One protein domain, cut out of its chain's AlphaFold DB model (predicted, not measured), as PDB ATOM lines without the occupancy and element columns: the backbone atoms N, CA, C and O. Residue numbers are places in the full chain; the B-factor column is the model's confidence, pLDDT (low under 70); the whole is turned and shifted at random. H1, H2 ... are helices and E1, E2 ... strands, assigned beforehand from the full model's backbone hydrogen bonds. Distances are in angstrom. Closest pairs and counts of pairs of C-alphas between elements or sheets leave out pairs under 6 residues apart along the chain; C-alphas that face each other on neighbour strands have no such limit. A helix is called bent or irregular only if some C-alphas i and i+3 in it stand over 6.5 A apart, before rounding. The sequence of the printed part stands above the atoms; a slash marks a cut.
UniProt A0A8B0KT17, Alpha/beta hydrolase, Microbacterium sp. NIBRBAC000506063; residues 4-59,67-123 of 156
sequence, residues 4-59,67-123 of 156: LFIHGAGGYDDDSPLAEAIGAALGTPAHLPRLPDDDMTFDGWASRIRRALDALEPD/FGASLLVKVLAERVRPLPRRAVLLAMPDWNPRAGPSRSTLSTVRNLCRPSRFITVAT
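What this domain is: This is residues 4 to 59 and 67 to 123 of the 156 residues of the protein "Alpha/beta hydrolase" of Microbacterium sp. NIBRBAC000506063 (UniProt A0A8B0KT17). A short, loose row of three strands, E1, E2 and E3, has three helices, H2, H3 and H4, over one side, with H3 in the middle of them, while H1 packs on E1 from the other side. E2 and E3 make a small parallel sheet, and E1 stands near E2 without pairing with a named strand. The printed part has 113 residues with four named helices and three named strands, in the order E1, H1, H2, H3, E2, H4, E3, and its class is mixed, helices and strands. It is compact and rounded, with a radius of gyration of the C-alphas of 13.9 A and spans of 38 by 36 by 26 A.

How they stand to each other: Begin at E1, residues 4 to 6, and go on to H1, residues 12 to 25; their closest C-alphas, of Phe 5 and Ala 19, are 6.0 A apart. H1 touches no helix. Next come H2, residues 42 to 54, and, past a cut, H3, residues 67 to 77. These two touch at a steep tilt of 65 degrees, the same way, with the C-alphas of Phe 42 and Leu 71 closest at 6.4 A. The closest C-alphas of E1 and H3, those of Ile 6 and Gly 68, are 5.5 A apart. Look then at E2, residues 86 to 90, which is near E1; its closest C-alpha pair with H3 is Leu 89 and Ala 69, 5.4 A. H4, residues 104 to 112, touches H3 at a steep tilt of 50 degrees, the same way, with the C-alphas of Ala 77 and Thr 108 closest at 6.9 A. E3, residues 118 to 122, is parallel to E2 at 9 degrees; N 89 and O 120, and N 120 and O 87, are each 2.8 A apart, within hydrogen-bond range. E2, H4 and E3 make a strand-helix-strand unit, two parallel neighbour strands with a helix between, its crossover right-handed. Every O i to N i+4 pair is within hydrogen-bond range in H3 and H4, against 8 of 10 in H1 and 7 of 9 in H2.

Where its parts are: Find C-alpha 4 at (18.080, 22.125, -13.967), where E1 begins. H1 runs 19.5 A and is only just irregular, with C-alphas 14 and 17 6.8 A apart; H2 runs 17.5 A and is irregular, with C-alphas 44 and 47 7.1 A apart. H3 starts at C-alpha 67, (5.199, 30.179, -11.551), and runs 15.6 A. E2 spans 13.3 A, H4 12.9 A and E3 12.9 A, ending at C-alpha 122, (1.955, 17.334, -12.326).

The domain as a whole: The two C-alphas farthest apart, those of Gly 27 and Arg 98, are 41.6 A apart. Residues 60 to 66 are not printed, and C-alphas 59 and 67 are 24.5 A apart across this cut. The links H1 to H2 and E2 to H4 are long. The mean pLDDT of the printed part is 81.4, and residues 95 to 123 are under 70.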
ATOM      1  N   LEU A   4      18.450  20.715 -14.075       97.38
ATOM      2  CA  LEU A   4      18.080  22.125 -13.967       97.38
ATOM      3  C   LEU A   4      16.718  22.229 -13.286       97.38
ATOM      4  O   LEU A   4      15.726  21.764 -13.842       97.38
ATOM      5  N   PHE A   5      16.657  22.863 -12.119       97.19
ATOM      6  CA  PHE A   5      15.404  23.127 -11.415       97.19
ATOM      7  C   PHE A   5      15.075  24.622 -11.467       97.19
ATOM      8  O   PHE A   5      15.920  25.442 -11.140       97.19
ATOM      9  N   ILE A   6      13.861  24.998 -11.866       97.25
ATOM     10  CA  ILE A   6      13.388  26.393 -11.884       97.25
ATOM     11  C   ILE A   6      12.369  26.586 -10.754       97.25
ATOM     12  O   ILE A   6      11.290  25.991 -10.798       97.25
ATOM     13  N   HIS A   7      12.707  27.407  -9.758       95.94
ATOM     14  CA  HIS A   7      11.856  27.642  -8.585       95.94
ATOM     15  C   HIS A   7      10.578  28.439  -8.899       95.94
ATOM     16  O   HIS A   7      10.465  29.101  -9.936       95.94
ATOM     17  N   GLY A   8       9.603  28.370  -7.993       93.69
ATOM     18  CA  GLY A   8       8.414  29.222  -7.978       93.69
ATOM     19  C   GLY A   8       8.721  30.669  -7.563       93.69
ATOM     20  O   GLY A   8       9.810  30.979  -7.093       93.69
ATOM     21  N   ALA A   9       7.759  31.576  -7.735       90.50
ATOM     22  CA  ALA A   9       7.886  32.986  -7.344       90.50
ATOM     23  C   ALA A   9       8.260  33.128  -5.854       90.50
ATOM     24  O   ALA A   9       7.568  32.556  -5.015       90.50
ATOM     25  N   GLY A  10       9.354  33.835  -5.538       87.50
ATOM     26  CA  GLY A  10       9.873  33.964  -4.166       87.50
ATOM     27  C   GLY A  10      10.384  32.661  -3.535       87.50
ATOM     28  O   GLY A  10      10.713  32.638  -2.358       87.50
ATOM     29  N   GLY A  11      10.408  31.561  -4.291       90.88
ATOM     30  CA  GLY A  11      10.534  30.208  -3.755       90.88
ATOM     31  C   GLY A  11      11.935  29.617  -3.816       90.88
ATOM     32  O   GLY A  11      12.041  28.403  -3.757       90.88
ATOM     33  N   TYR A  12      13.005  30.400  -3.996       93.19
ATOM     34  CA  TYR A  12      14.348  29.815  -4.119       93.19
ATOM     35  C   TYR A  12      14.714  28.979  -2.888       93.19
ATOM     36  O   TYR A  12      15.103  27.822  -3.023       93.19
ATOM     37  N   ASP A  13      14.589  29.562  -1.693       94.12
ATOM     38  CA  ASP A  13      15.009  28.896  -0.459       94.12
ATOM     39  C   ASP A  13      14.043  27.750  -0.095       94.12
ATOM     40  O   ASP A  13      14.488  26.689   0.337       94.12
ATOM     41  N   ASP A  14      12.747  27.913  -0.384       92.31
ATOM     42  CA  ASP A  14      11.713  26.890  -0.163       92.31
ATOM     43  C   ASP A  14      11.815  25.705  -1.142       92.31
ATOM     44  O   ASP A  14      11.582  24.554  -0.762       92.31
ATOM     45  N   ASP A  15      12.183  25.960  -2.401       94.50
ATOM     46  CA  ASP A  15      12.312  24.929  -3.435       94.50
ATOM     47  C   ASP A  15      13.710  24.286  -3.458       94.50
ATOM     48  O   ASP A  15      13.873  23.233  -4.078       94.50
ATOM     49  N   SER A  16      14.721  24.856  -2.787       94.50
ATOM     50  CA  SER A  16      16.076  24.279  -2.755       94.50
ATOM     51  C   SER A  16      16.105  22.852  -2.194       94.50
ATOM     52  O   SER A  16      16.629  21.970  -2.882       94.50
ATOM     53  N   PRO A  17      15.469  22.544  -1.042       94.50
ATOM     54  CA  PRO A  17      15.396  21.170  -0.539       94.50
ATOM     55  C   PRO A  17      14.689  20.213  -1.509       94.50
ATOM     56  O   PRO A  17      15.063  19.045  -1.624       94.50
ATOM     57  N   LEU A  18      13.675  20.696  -2.235       90.56
ATOM     58  CA  LEU A  18      12.971  19.908  -3.246       90.56
ATOM     59  C   LEU A  18      13.876  19.611  -4.450       90.56
ATOM     60  O   LEU A  18      13.924  18.470  -4.916       90.56
ATOM     61  N   ALA A  19      14.608  20.611  -4.941       93.88
ATOM     62  CA  ALA A  19      15.548  20.456  -6.045       93.88
ATOM     63  C   ALA A  19      16.664  19.463  -5.689       93.88
ATOM     64  O   ALA A  19      16.953  18.555  -6.472       93.88
ATOM     65  N   GLU A  20      17.231  19.584  -4.489       93.62
ATOM     66  CA  GLU A  20      18.239  18.667  -3.955       93.62
ATOM     67  C   GLU A  20      17.704  17.239  -3.825       93.62
ATOM     68  O   GLU A  20      18.354  16.299  -4.283       93.62
ATOM     69  N   ALA A  21      16.496  17.060  -3.278       90.50
ATOM     70  CA  ALA A  21      15.881  15.744  -3.133       90.50
ATOM     71  C   ALA A  21      15.647  15.054  -4.488       90.50
ATOM     72  O   ALA A  21      15.899  13.855  -4.627       90.50
ATOM     73  N   ILE A  22      15.203  15.799  -5.506       89.88
ATOM     74  CA  ILE A  22      15.032  15.261  -6.864       89.88
ATOM     75  C   ILE A  22      16.394  14.934  -7.482       89.88
ATOM     76  O   ILE A  22      16.545  13.867  -8.077       89.88
ATOM     77  N   GLY A  23      17.391  15.810  -7.327       90.44
ATOM     78  CA  GLY A  23      18.757  15.557  -7.785       90.44
ATOM     79  C   GLY A  23      19.334  14.274  -7.179       90.44
ATOM     80  O   GLY A  23      19.772  13.382  -7.908       90.44
ATOM     81  N   ALA A  24      19.230  14.123  -5.857       91.00
ATOM     82  CA  ALA A  24      19.659  12.931  -5.132       91.00
ATOM     83  C   ALA A  24      18.940  11.663  -5.620       91.00
ATOM     84  O   ALA A  24      19.589  10.652  -5.884       91.00
ATOM     85  N   ALA A  25      17.618  11.725  -5.820       89.56
ATOM     86  CA  ALA A  25      16.836  10.604  -6.351       89.56
ATOM     87  C   ALA A  25      17.236  10.212  -7.788       89.56
ATOM     88  O   ALA A  25      17.102   9.051  -8.173       89.56
ATOM     89  N   LEU A  26      17.736  11.165  -8.577       88.69
ATOM     90  CA  LEU A  26      18.253  10.948  -9.930       88.69
ATOM     91  C   LEU A  26      19.756  10.609  -9.961       88.69
ATOM     92  O   LEU A  26      20.286  10.343 -11.040       88.69
ATOM     93  N   GLY A  27      20.444  10.629  -8.813       92.06
ATOM     94  CA  GLY A  27      21.891  10.422  -8.725       92.06
ATOM     95  C   GLY A  27      22.710  11.515  -9.420       92.06
ATOM     96  O   GLY A  27      23.778  11.231  -9.956       92.06
ATOM     97  N   THR A  28      22.203  12.750  -9.465       91.94
ATOM     98  CA  THR A  28      22.808  13.863 -10.206       91.94
ATOM     99  C   THR A  28      22.727  15.173  -9.415       91.94
ATOM    100  O   THR A  28      21.746  15.390  -8.706       91.94
ATOM    101  N   PRO A  29      23.695  16.099  -9.544       94.12
ATOM    102  CA  PRO A  29      23.565  17.416  -8.928       94.12
ATOM    103  C   PRO A  29      22.378  18.196  -9.509       94.12
ATOM    104  O   PRO A  29      22.101  18.128 -10.714       94.12
ATOM    105  N   ALA A  30      21.712  18.951  -8.635       94.62
ATOM    106  CA  ALA A  30      20.689  19.917  -9.000       94.62
ATOM    107  C   ALA A  30      21.306  21.315  -9.137       94.62
ATOM    108  O   ALA A  30      22.013  21.789  -8.251       94.62
ATOM    109  N   HIS A  31      21.024  21.975 -10.253       96.00
ATOM    110  CA  HIS A  31      21.336  23.368 -10.507       96.00
ATOM    111  C   HIS A  31      20.046  24.187 -10.408       96.00
ATOM    112  O   HIS A  31      19.158  24.081 -11.258       96.00
ATOM    113  N   LEU A  32      19.964  25.008  -9.367       95.19
ATOM    114  CA  LEU A  32      18.851  25.903  -9.076       95.19
ATOM    115  C   LEU A  32      19.333  27.350  -9.283       95.19
ATOM    116  O   LEU A  32      19.981  27.900  -8.396       95.19
ATOM    117  N   PRO A  33      19.110  27.988 -10.445       94.44
ATOM    118  CA  PRO A  33      19.493  29.381 -10.618       94.44
ATOM    119  C   PRO A  33      18.619  30.270  -9.730       94.44
ATOM    120  O   PRO A  33      17.396  30.157  -9.766       94.44
ATOM    121  N   ARG A  34      19.237  31.198  -8.986       93.56
ATOM    122  CA  ARG A  34      18.489  32.236  -8.265       93.56
ATOM    123  C   ARG A  34      17.920  33.241  -9.258       93.56
ATOM    124  O   ARG A  34      18.669  33.931  -9.962       93.56
ATOM    125  N   LEU A  35      16.596  33.275  -9.353       93.81
ATOM    126  CA  LEU A  35      15.855  34.227 -10.169       93.81
ATOM    127  C   LEU A  35      15.436  35.419  -9.293       93.81
ATOM    128  O   LEU A  35      15.345  35.264  -8.079       93.81
ATOM    129  N   PRO A  36      15.280  36.623  -9.869       91.25
ATOM    130  CA  PRO A  36      15.014  37.822  -9.082       91.25
ATOM    131  C   PRO A  36      13.643  37.777  -8.413       91.25
ATOM    132  O   PRO A  36      12.640  37.516  -9.075       91.25
ATOM    133  N   ASP A  37      13.605  38.093  -7.125       87.88
ATOM    134  CA  ASP A  37      12.357  38.196  -6.363       87.88
ATOM    135  C   ASP A  37      11.725  39.597  -6.467       87.88
ATOM    136  O   ASP A  37      10.543  39.774  -6.180       87.88
ATOM    137  N   ASP A  38      12.493  40.596  -6.911       88.50
ATOM    138  CA  ASP A  38      12.069  41.986  -7.113       88.50
ATOM    139  C   ASP A  38      11.355  42.214  -8.456       88.50
ATOM    140  O   ASP A  38      10.448  43.041  -8.542       88.50
ATOM    141  N   ASP A  39      11.718  41.453  -9.490       87.50
ATOM    142  CA  ASP A  39      11.069  41.464 -10.803       87.50
ATOM    143  C   ASP A  39      10.614  40.056 -11.204       87.50
ATOM    144  O   ASP A  39      11.261  39.344 -11.977       87.50
ATOM    145  N   MET A  40       9.454  39.664 -10.676       85.50
ATOM    146  CA  MET A  40       8.781  38.394 -10.975       85.50
ATOM    147  C   MET A  40       7.910  38.474 -12.239       85.50
ATOM    148  O   MET A  40       6.804  37.933 -12.293       85.50
ATOM    149  N   THR A  41       8.387  39.166 -13.273       87.50
ATOM    150  CA  THR A  41       7.758  39.183 -14.596       87.50
ATOM    151  C   THR A  41       8.405  38.168 -15.536       87.50
ATOM    152  O   THR A  41       9.466  37.598 -15.271       87.50
ATOM    153  N   PHE A  42       7.770  37.935 -16.689       87.19
ATOM    154  CA  PHE A  42       8.385  37.103 -17.720       87.19
ATOM    155  C   PHE A  42       9.728  37.664 -18.189       87.19
ATOM    156  O   PHE A  42      10.673  36.893 -18.324       87.19
ATOM    157  N   ASP A  43       9.834  38.972 -18.408       88.88
ATOM    158  CA  ASP A  43      11.055  39.573 -18.947       88.88
ATOM    159  C   ASP A  43      12.198  39.562 -17.921       88.88
ATOM    160  O   ASP A  43      13.334  39.237 -18.286       88.88
ATOM    161  N   GLY A  44      11.887  39.776 -16.635       90.38
ATOM    162  CA  GLY A  44      12.855  39.689 -15.536       90.38
ATOM    163  C   GLY A  44      13.505  38.307 -15.391       90.38
ATOM    164  O   GLY A  44      14.688  38.185 -15.044       90.38
ATOM    165  N   TRP A  45      12.764  37.241 -15.713       94.56
ATOM    166  CA  TRP A  45      13.210  35.854 -15.528       94.56
ATOM    167  C   TRP A  45      13.684  35.181 -16.818       94.56
ATOM    168  O   TRP A  45      14.607  34.359 -16.783       94.56
ATOM    169  N   ALA A  46      13.089  35.514 -17.967       92.69
ATOM    170  CA  ALA A  46      13.297  34.776 -19.208       92.69
ATOM    171  C   ALA A  46      14.770  34.753 -19.619       92.69
ATOM    172  O   ALA A  46      15.275  33.693 -19.964       92.69
ATOM    173  N   SER A  47      15.500  35.867 -19.527       93.00
ATOM    174  CA  SER A  47      16.929  35.915 -19.886       93.00
ATOM    175  C   SER A  47      17.779  34.891 -19.113       93.00
ATOM    176  O   SER A  47      18.593  34.185 -19.713       93.00
ATOM    177  N   ARG A  48      17.547  34.745 -17.803       95.00
ATOM    178  CA  ARG A  48      18.251  33.777 -16.948       95.00
ATOM    179  C   ARG A  48      17.839  32.340 -17.252       95.00
ATOM    180  O   ARG A  48      18.713  31.483 -17.353       95.00
ATOM    181  N   ILE A  49      16.544  32.090 -17.456       95.06
ATOM    182  CA  ILE A  49      16.032  30.765 -17.839       95.06
ATOM    183  C   ILE A  49      16.612  30.344 -19.193       95.06
ATOM    184  O   ILE A  49      17.091  29.225 -19.336       95.06
ATOM    185  N   ARG A  50      16.634  31.250 -20.177       94.75
ATOM    186  CA  ARG A  50      17.224  31.021 -21.503       94.75
ATOM    187  C   ARG A  50      18.694  30.620 -21.399       94.75
ATOM    188  O   ARG A  50      19.065  29.584 -21.934       94.75
ATOM    189  N   ARG A  51      19.495  31.383 -20.647       94.25
ATOM    190  CA  ARG A  51      20.917  31.077 -20.424       94.25
ATOM    191  C   ARG A  51      21.119  29.727 -19.735       94.25
ATOM    192  O   ARG A  51      22.030  28.995 -20.099       94.25
ATOM    193  N   ALA A  52      20.281  29.398 -18.753       94.94
ATOM    194  CA  ALA A  52      20.347  28.106 -18.078       94.94
ATOM    195  C   ALA A  52      20.006  26.945 -19.026       94.94
ATOM    196  O   ALA A  52      20.660  25.913 -18.969       94.94
ATOM    197  N   LEU A  53      19.028  27.127 -19.922       93.88
ATOM    198  CA  LEU A  53      18.679  26.139 -20.948       93.88
ATOM    199  C   LEU A  53      19.772  25.973 -22.013       93.88
ATOM    200  O   LEU A  53      19.966  24.865 -22.497       93.88
ATOM    201  N   ASP A  54      20.472  27.050 -22.380       93.31
ATOM    202  CA  ASP A  54      21.560  27.008 -23.372       93.31
ATOM    203  C   ASP A  54      22.793  26.243 -22.875       93.31
ATOM    204  O   ASP A  54      23.580  25.764 -23.684       93.31
ATOM    205  N   ALA A  55      22.954  26.125 -21.556       92.56
ATOM    206  CA  ALA A  55      24.035  25.373 -20.929       92.56
ATOM    207  C   ALA A  55      23.725  23.873 -20.762       92.56
ATOM    208  O   ALA A  55      24.551  23.151 -20.211       92.56
ATOM    209  N   LEU A  56      22.535  23.414 -21.173       92.31
ATOM    210  CA  LEU A  56      22.125  22.022 -20.998       92.31
ATOM    211  C   LEU A  56      22.687  21.111 -22.079       92.31
ATOM    212  O   LEU A  56      22.575  21.382 -23.277       92.31
ATOM    213  N   GLU A  57      23.142  19.948 -21.638       91.50
ATOM    214  CA  GLU A  57      23.460  18.833 -22.513       91.50
ATOM    215  C   GLU A  57      22.198  18.008 -22.840       91.50
ATOM    216  O   GLU A  57      21.217  18.018 -22.090       91.50
ATOM    217  N   PRO A  58      22.178  17.239 -23.947       86.69
ATOM    218  CA  PRO A  58      20.984  16.518 -24.396       86.69
ATOM    219  C   PRO A  58      20.355  15.565 -23.372       86.69
ATOM    220  O   PRO A  58      19.152  15.302 -23.451       86.69
ATOM    221  N   ASP A  59      21.156  15.025 -22.453       88.69
ATOM    222  CA  ASP A  59      20.721  14.057 -21.443       88.69
ATOM    223  C   ASP A  59      20.351  14.697 -20.101       88.69
ATOM    224  O   ASP A  59      19.893  13.991 -19.200       88.69
ATOM    225  N   PHE A  67       4.948  29.052 -10.658       91.19
ATOM    226  CA  PHE A  67       5.199  30.179 -11.551       91.19
ATOM    227  C   PHE A  67       6.396  29.935 -12.486       91.19
ATOM    228  O   PHE A  67       6.276  30.135 -13.697       91.19
ATOM    229  N   GLY A  68       7.503  29.391 -11.972       93.75
ATOM    230  CA  GLY A  68       8.680  29.031 -12.764       93.75
ATOM    231  C   GLY A  68       8.375  28.020 -13.870       93.75
ATOM    232  O   GLY A  68       8.885  28.143 -14.985       93.75
ATOM    233  N   ALA A  69       7.460  27.076 -13.623       92.38
ATOM    234  CA  ALA A  69       6.989  26.137 -14.646       92.38
ATOM    235  C   ALA A  69       6.261  26.837 -15.799       92.38
ATOM    236  O   ALA A  69       6.442  26.486 -16.967       92.38
ATOM    237  N   SER A  70       5.489  27.874 -15.479       89.75
ATOM    238  CA  SER A  70       4.771  28.676 -16.472       89.75
ATOM    239  C   SER A  70       5.744  29.454 -17.362       89.75
ATOM    240  O   SER A  70       5.594  29.485 -18.587       89.75
ATOM    241  N   LEU A  71       6.783  30.033 -16.755       92.19
ATOM    242  CA  LEU A  71       7.828  30.761 -17.470       92.19
ATOM    243  C   LEU A  71       8.685  29.837 -18.339       92.19
ATOM    244  O   LEU A  71       8.954  30.177 -19.492       92.19
ATOM    245  N   LEU A  72       9.036  28.647 -17.840       92.94
ATOM    246  CA  LEU A  72       9.733  27.628 -18.622       92.94
ATOM    247  C   LEU A  72       8.945  27.269 -19.888       92.94
ATOM    248  O   LEU A  72       9.508  27.277 -20.981       92.94
ATOM    249  N   VAL A  73       7.640  26.997 -19.770       90.12
ATOM    250  CA  VAL A  73       6.793  26.686 -20.935       90.12
ATOM    251  C   VAL A  73       6.786  27.835 -21.938       90.12
ATOM    252  O   VAL A  73       6.916  27.586 -23.138       90.12
ATOM    253  N   LYS A  74       6.676  29.084 -21.471       90.06
ATOM    254  CA  LYS A  74       6.681  30.257 -22.353       90.06
ATOM    255  C   LYS A  74       8.017  30.412 -23.089       90.06
ATOM    256  O   LYS A  74       7.995  30.621 -24.297       90.06
ATOM    257  N   VAL A  75       9.155  30.214 -22.415       92.06
ATOM    258  CA  VAL A  75      10.488  30.229 -23.053       92.06
ATOM    259  C   VAL A  75      10.642  29.095 -24.072       92.06
ATOM    260  O   VAL A  75      11.122  29.314 -25.182       92.06
ATOM    261  N   LEU A  76      10.211  27.875 -23.744       89.81
ATOM    262  CA  LEU A  76      10.277  26.739 -24.671       89.81
ATOM    263  C   LEU A  76       9.372  26.932 -25.900       89.81
ATOM    264  O   LEU A  76       9.707  26.482 -26.999       89.81
ATOM    265  N   ALA A  77       8.243  27.624 -25.736       87.69
ATOM    266  CA  ALA A  77       7.321  27.946 -26.819       87.69
ATOM    267  C   ALA A  77       7.900  28.930 -27.850       87.69
ATOM    268  O   ALA A  77       7.419  28.947 -28.982       87.69
ATOM    269  N   GLU A  78       8.958  29.680 -27.513       88.69
ATOM    270  CA  GLU A  78       9.674  30.551 -28.460       88.69
ATOM    271  C   GLU A  78      10.325  29.755 -29.600       88.69
ATOM    272  O   GLU A  78      10.542  30.292 -30.681       88.69
ATOM    273  N   ARG A  79      10.640  28.468 -29.377       80.62
ATOM    274  CA  ARG A  79      11.270  27.557 -30.357       80.62
ATOM    275  C   ARG A  79      12.596  28.054 -30.954       80.62
ATOM    276  O   ARG A  79      13.043  27.525 -31.966       80.62
ATOM    277  N   VAL A  80      13.255  29.005 -30.294       84.38
ATOM    278  CA  VAL A  80      14.582  29.519 -30.682       84.38
ATOM    279  C   VAL A  80      15.709  28.552 -30.288       84.38
ATOM    280  O   VAL A  80      16.803  28.619 -30.833       84.38
ATOM    281  N   ARG A  81      15.438  27.618 -29.367       82.69
ATOM    282  CA  ARG A  81      16.414  26.660 -28.828       82.69
ATOM    283  C   ARG A  81      15.916  25.213 -28.878       82.69
ATOM    284  O   ARG A  81      14.699  24.985 -28.920       82.69
ATOM    285  N   PRO A  82      16.825  24.218 -28.867       82.06
ATOM    286  CA  PRO A  82      16.444  22.821 -28.723       82.06
ATOM    287  C   PRO A  82      15.600  22.619 -27.461       82.06
ATOM    288  O   PRO A  82      15.942  23.102 -26.387       82.06
ATOM    289  N   LEU A  83      14.480  21.901 -27.585       82.75
ATOM    290  CA  LEU A  83      13.701  21.540 -26.400       82.75
ATOM    291  C   LEU A  83      14.427  20.420 -25.645       82.75
ATOM    292  O   LEU A  83      14.906  19.486 -26.308       82.75
ATOM    293  N   PRO A  84      14.432  20.458 -24.301       85.62
ATOM    294  CA  PRO A  84      15.016  19.401 -23.489       85.62
ATOM    295  C   PRO A  84      14.349  18.056 -23.793       85.62
ATOM    296  O   PRO A  84      13.159  17.983 -24.128       85.62
ATOM    297  N   ARG A  85      15.115  16.963 -23.680       85.44
ATOM    298  CA  ARG A  85      14.571  15.608 -23.868       85.44
ATOM    299  C   ARG A  85      13.580  15.239 -22.771       85.44
ATOM    300  O   ARG A  85      12.651  14.477 -23.042       85.44
ATOM    301  N   ARG A  86      13.785  15.753 -21.555       85.75
ATOM    302  CA  ARG A  86      12.979  15.458 -20.367       85.75
ATOM    303  C   ARG A  86      12.690  16.751 -19.609       85.75
ATOM    304  O   ARG A  86      13.622  17.444 -19.210       85.75
ATOM    305  N   ALA A  87      11.411  17.059 -19.418       88.75
ATOM    306  CA  ALA A  87      10.958  18.180 -18.605       88.75
ATOM    307  C   ALA A  87       9.846  17.747 -17.637       88.75
ATOM    308  O   ALA A  87       8.952  16.993 -18.022       88.75
ATOM    309  N   VAL A  88       9.873  18.243 -16.400       89.31
ATOM    310  CA  VAL A  88       8.846  18.007 -15.378       89.31
ATOM    311  C   VAL A  88       8.298  19.348 -14.890       89.31
ATOM    312  O   VAL A  88       9.047  20.199 -14.424       89.31
ATOM    313  N   LEU A  89       6.988  19.543 -14.994       89.12
ATOM    314  CA  LEU A  89       6.293  20.748 -14.546       89.12
ATOM    315  C   LEU A  89       5.509  20.418 -13.275       89.12
ATOM    316  O   LEU A  89       4.532  19.675 -13.329       89.12
ATOM    317  N   LEU A  90       5.946  20.954 -12.142       88.56
ATOM    318  CA  LEU A  90       5.365  20.744 -10.819       88.56
ATOM    319  C   LEU A  90       4.429  21.903 -10.484       88.56
ATOM    320  O   LEU A  90       4.813  23.059 -10.621       88.56
ATOM    321  N   ALA A  91       3.208  21.614 -10.041       86.50
ATOM    322  CA  ALA A  91       2.224  22.597  -9.580       86.50
ATOM    323  C   ALA A  91       1.964  23.777 -10.542       86.50
ATOM    324  O   ALA A  91       1.562  24.848 -10.099       86.50
ATOM    325  N   MET A  92       2.188  23.607 -11.850       86.31
ATOM    326  CA  MET A  92       2.030  24.698 -12.814       86.31
ATOM    327  C   MET A  92       0.558  25.146 -12.887       86.31
ATOM    328  O   MET A  92      -0.300  24.322 -13.229       86.31
ATOM    329  N   PRO A  93       0.247  26.424 -12.610       78.50
ATOM    330  CA  PRO A  93      -1.113  26.935 -12.728       78.50
ATOM    331  C   PRO A  93      -1.570  27.045 -14.194       78.50
ATOM    332  O   PRO A  93      -0.773  27.214 -15.120       78.50
ATOM    333  N   ASP A  94      -2.883  26.957 -14.408       73.06
ATOM    334  CA  ASP A  94      -3.518  27.253 -15.697       73.06
ATOM    335  C   ASP A  94      -3.934  28.730 -15.709       73.06
ATOM    336  O   ASP A  94      -4.841  29.123 -14.980       73.06
ATOM    337  N   TRP A  95      -3.250  29.551 -16.512       66.50
ATOM    338  CA  TRP A  95      -3.436  31.009 -16.558       66.50
ATOM    339  C   TRP A  95      -4.548  31.471 -17.511       66.50
ATOM    340  O   TRP A  95      -4.619  32.655 -17.831       66.50
ATOM    341  N   ASN A  96      -5.401  30.573 -18.015       58.50
ATOM    342  CA  ASN A  96      -6.483  30.960 -18.919       58.50
ATOM    343  C   ASN A  96      -7.536  31.831 -18.196       58.50
ATOM    344  O   ASN A  96      -8.276  31.304 -17.364       58.50
ATOM    345  N   PRO A  97      -7.701  33.121 -18.553       46.59
ATOM    346  CA  PRO A  97      -8.634  34.018 -17.867       46.59
ATOM    347  C   PRO A  97     -10.111  33.645 -18.068       46.59
ATOM    348  O   PRO A  97     -10.973  34.159 -17.362       46.59
ATOM    349  N   ARG A  98     -10.430  32.764 -19.030       49.50
ATOM    350  CA  ARG A  98     -11.808  32.375 -19.372       49.50
ATOM    351  C   ARG A  98     -12.174  30.950 -18.968       49.50
ATOM    352  O   ARG A  98     -13.275  30.506 -19.282       49.50
ATOM    353  N   ALA A  99     -11.266  30.214 -18.335       41.59
ATOM    354  CA  ALA A  99     -11.460  28.794 -18.119       41.59
ATOM    355  C   ALA A  99     -11.197  28.409 -16.660       41.59
ATOM    356  O   ALA A  99     -10.091  28.543 -16.146       41.59
ATOM    357  N   GLY A 100     -12.194  27.775 -16.035       48.44
ATOM    358  CA  GLY A 100     -11.879  26.631 -15.174       48.44
ATOM    359  C   GLY A 100     -11.011  25.615 -15.950       48.44
ATOM    360  O   GLY A 100     -10.913  25.724 -17.167       48.44
ATOM    361  N   PRO A 101     -10.391  24.617 -15.297       40.19
ATOM    362  CA  PRO A 101      -9.239  23.858 -15.831       40.19
ATOM    363  C   PRO A 101      -9.376  23.487 -17.308       40.19
ATOM    364  O   PRO A 101     -10.045  22.498 -17.614       40.19
ATOM    365  N   SER A 102      -8.779  24.235 -18.246       47.47
ATOM    366  CA  SER A 102      -8.822  23.804 -19.642       47.47
ATOM    367  C   SER A 102      -7.866  24.526 -20.610       47.47
ATOM    368  O   SER A 102      -7.871  25.743 -20.828       47.47
ATOM    369  N   ARG A 103      -7.165  23.642 -21.329       45.69
ATOM    370  CA  ARG A 103      -6.711  23.680 -22.729       45.69
ATOM    371  C   ARG A 103      -5.627  24.663 -23.161       45.69
ATOM    372  O   ARG A 103      -4.868  24.258 -24.032       45.69
ATOM    373  N   SER A 104      -5.472  25.867 -22.611       47.69
ATOM    374  CA  SER A 104      -4.524  26.843 -23.201       47.69
ATOM    375  C   SER A 104      -3.051  26.473 -22.951       47.69
ATOM    376  O   SER A 104      -2.338  26.117 -23.889       47.69
ATOM    377  N   THR A 105      -2.626  26.398 -21.689       52.81
ATOM    378  CA  THR A 105      -1.272  25.979 -21.292       52.81
ATOM    379  C   THR A 105      -0.977  24.546 -21.733       52.81
ATOM    380  O   THR A 105       0.111  24.227 -22.206       52.81
ATOM    381  N   LEU A 106      -1.987  23.681 -21.658       57.38
ATOM    382  CA  LEU A 106      -1.893  22.282 -22.067       57.38
ATOM    383  C   LEU A 106      -1.731  22.137 -23.581       57.38
ATOM    384  O   LEU A 106      -1.024  21.240 -24.023       57.38
ATOM    385  N   SER A 107      -2.332  23.018 -24.388       57.94
ATOM    386  CA  SER A 107      -2.099  23.032 -25.835       57.94
ATOM    387  C   SER A 107      -0.658  23.415 -26.161       57.94
ATOM    388  O   SER A 107      -0.042  22.773 -27.008       57.94
ATOM    389  N   THR A 108      -0.080  24.372 -25.428       57.88
ATOM    390  CA  THR A 108       1.335  24.738 -25.556       57.88
ATOM    391  C   THR A 108       2.234  23.568 -25.171       57.88
ATOM    392  O   THR A 108       3.085  23.180 -25.967       57.88
ATOM    393  N   VAL A 109       1.999  22.927 -24.021       60.78
ATOM    394  CA  VAL A 109       2.750  21.726 -23.607       60.78
ATOM    395  C   VAL A 109       2.600  20.590 -24.626       60.78
ATOM    396  O   VAL A 109       3.587  19.966 -25.016       60.78
ATOM    397  N   ARG A 110       1.387  20.355 -25.135       62.03
ATOM    398  CA  ARG A 110       1.120  19.344 -26.167       62.03
ATOM    399  C   ARG A 110       1.881  19.635 -27.461       62.03
ATOM    400  O   ARG A 110       2.419  18.711 -28.057       62.03
ATOM    401  N   ASN A 111       1.981  20.901 -27.861       57.56
ATOM    402  CA  ASN A 111       2.751  21.338 -29.029       57.56
ATOM    403  C   ASN A 111       4.277  21.248 -28.832       57.56
ATOM    404  O   ASN A 111       5.022  21.370 -29.809       57.56
ATOM    405  N   LEU A 112       4.742  21.070 -27.592       59.84
ATOM    406  CA  LEU A 112       6.146  20.830 -27.250       59.84
ATOM    407  C   LEU A 112       6.482  19.323 -27.180       59.84
ATOM    408  O   LEU A 112       7.639  18.956 -27.402       59.84
ATOM    409  N   CYS A 113       5.496  18.444 -26.947       57.59
ATOM    410  CA  CYS A 113       5.668  16.985 -27.000       57.59
ATOM    411  C   CYS A 113       6.051  16.524 -28.423       57.59
ATOM    412  O   CYS A 113       5.347  16.779 -29.400       57.59
ATOM    413  N   ARG A 114       7.168  15.798 -28.538       56.53
ATOM    414  CA  ARG A 114       7.606  15.085 -29.753       56.53
ATOM    415  C   ARG A 114       7.815  13.603 -29.414       56.53
ATOM    416  O   ARG A 114       8.079  13.315 -28.251       56.53
ATOM    417  N   PRO A 115       7.786  12.667 -30.384       45.19
ATOM    418  CA  PRO A 115       7.907  11.226 -30.110       45.19
ATOM    419  C   PRO A 115       9.141  10.826 -29.280       45.19
ATOM    420  O   PRO A 115       9.101   9.843 -28.549       45.19
ATOM    421  N   SER A 116      10.224  11.605 -29.376       49.28
ATOM    422  CA  SER A 116      11.499  11.388 -28.674       49.28
ATOM    423  C   SER A 116      11.699  12.292 -27.442       49.28
ATOM    424  O   SER A 116      12.823  12.408 -26.960       49.28
ATOM    425  N   ARG A 117      10.658  12.998 -26.975       63.41
ATOM    426  CA  ARG A 117      10.728  13.978 -25.874       63.41
ATOM    427  C   ARG A 117       9.614  13.740 -24.860       63.41
ATOM    428  O   ARG A 117       8.478  13.471 -25.237       63.41
ATOM    429  N   PHE A 118       9.937  13.885 -23.582       60.91
ATOM    430  CA  PHE A 118       9.028  13.633 -22.470       60.91
ATOM    431  C   PHE A 118       8.811  14.923 -21.683       60.91
ATOM    432  O   PHE A 118       9.747  15.445 -21.086       60.91
ATOM    433  N   ILE A 119       7.577  15.429 -21.680       62.06
ATOM    434  CA  ILE A 119       7.158  16.501 -20.775       62.06
ATOM    435  C   ILE A 119       6.101  15.915 -19.846       62.06
ATOM    436  O   ILE A 119       5.031  15.514 -20.305       62.06
ATOM    437  N   THR A 120       6.416  15.844 -18.559       67.44
ATOM    438  CA  THR A 120       5.499  15.397 -17.510       67.44
ATOM    439  C   THR A 120       4.922  16.622 -16.820       67.44
ATOM    440  O   THR A 120       5.671  17.481 -16.365       67.44
ATOM    441  N   VAL A 121       3.598  16.706 -16.718       59.28
ATOM    442  CA  VAL A 121       2.917  17.788 -15.995       59.28
ATOM    443  C   VAL A 121       2.212  17.205 -14.780       59.28
ATOM    444  O   VAL A 121       1.332  16.362 -14.923       59.28
ATOM    445  N   ALA A 122       2.591  17.665 -13.591       61.62
ATOM    446  CA  ALA A 122       1.955  17.334 -12.326       61.62
ATOM    447  C   ALA A 122       1.261  18.591 -11.785       61.62
ATOM    448  O   ALA A 122       1.914  19.499 -11.280       61.62
ATOM    449  N   THR A 123      -0.064  18.677 -11.921       51.78
ATOM    450  CA  THR A 123      -0.847  19.808 -11.385       51.78
ATOM    451  C   THR A 123      -1.373  19.490  -9.985       51.78
ATOM    452  O   THR A 123      -1.692  18.341  -9.700       51.78
TER     453      THR A 123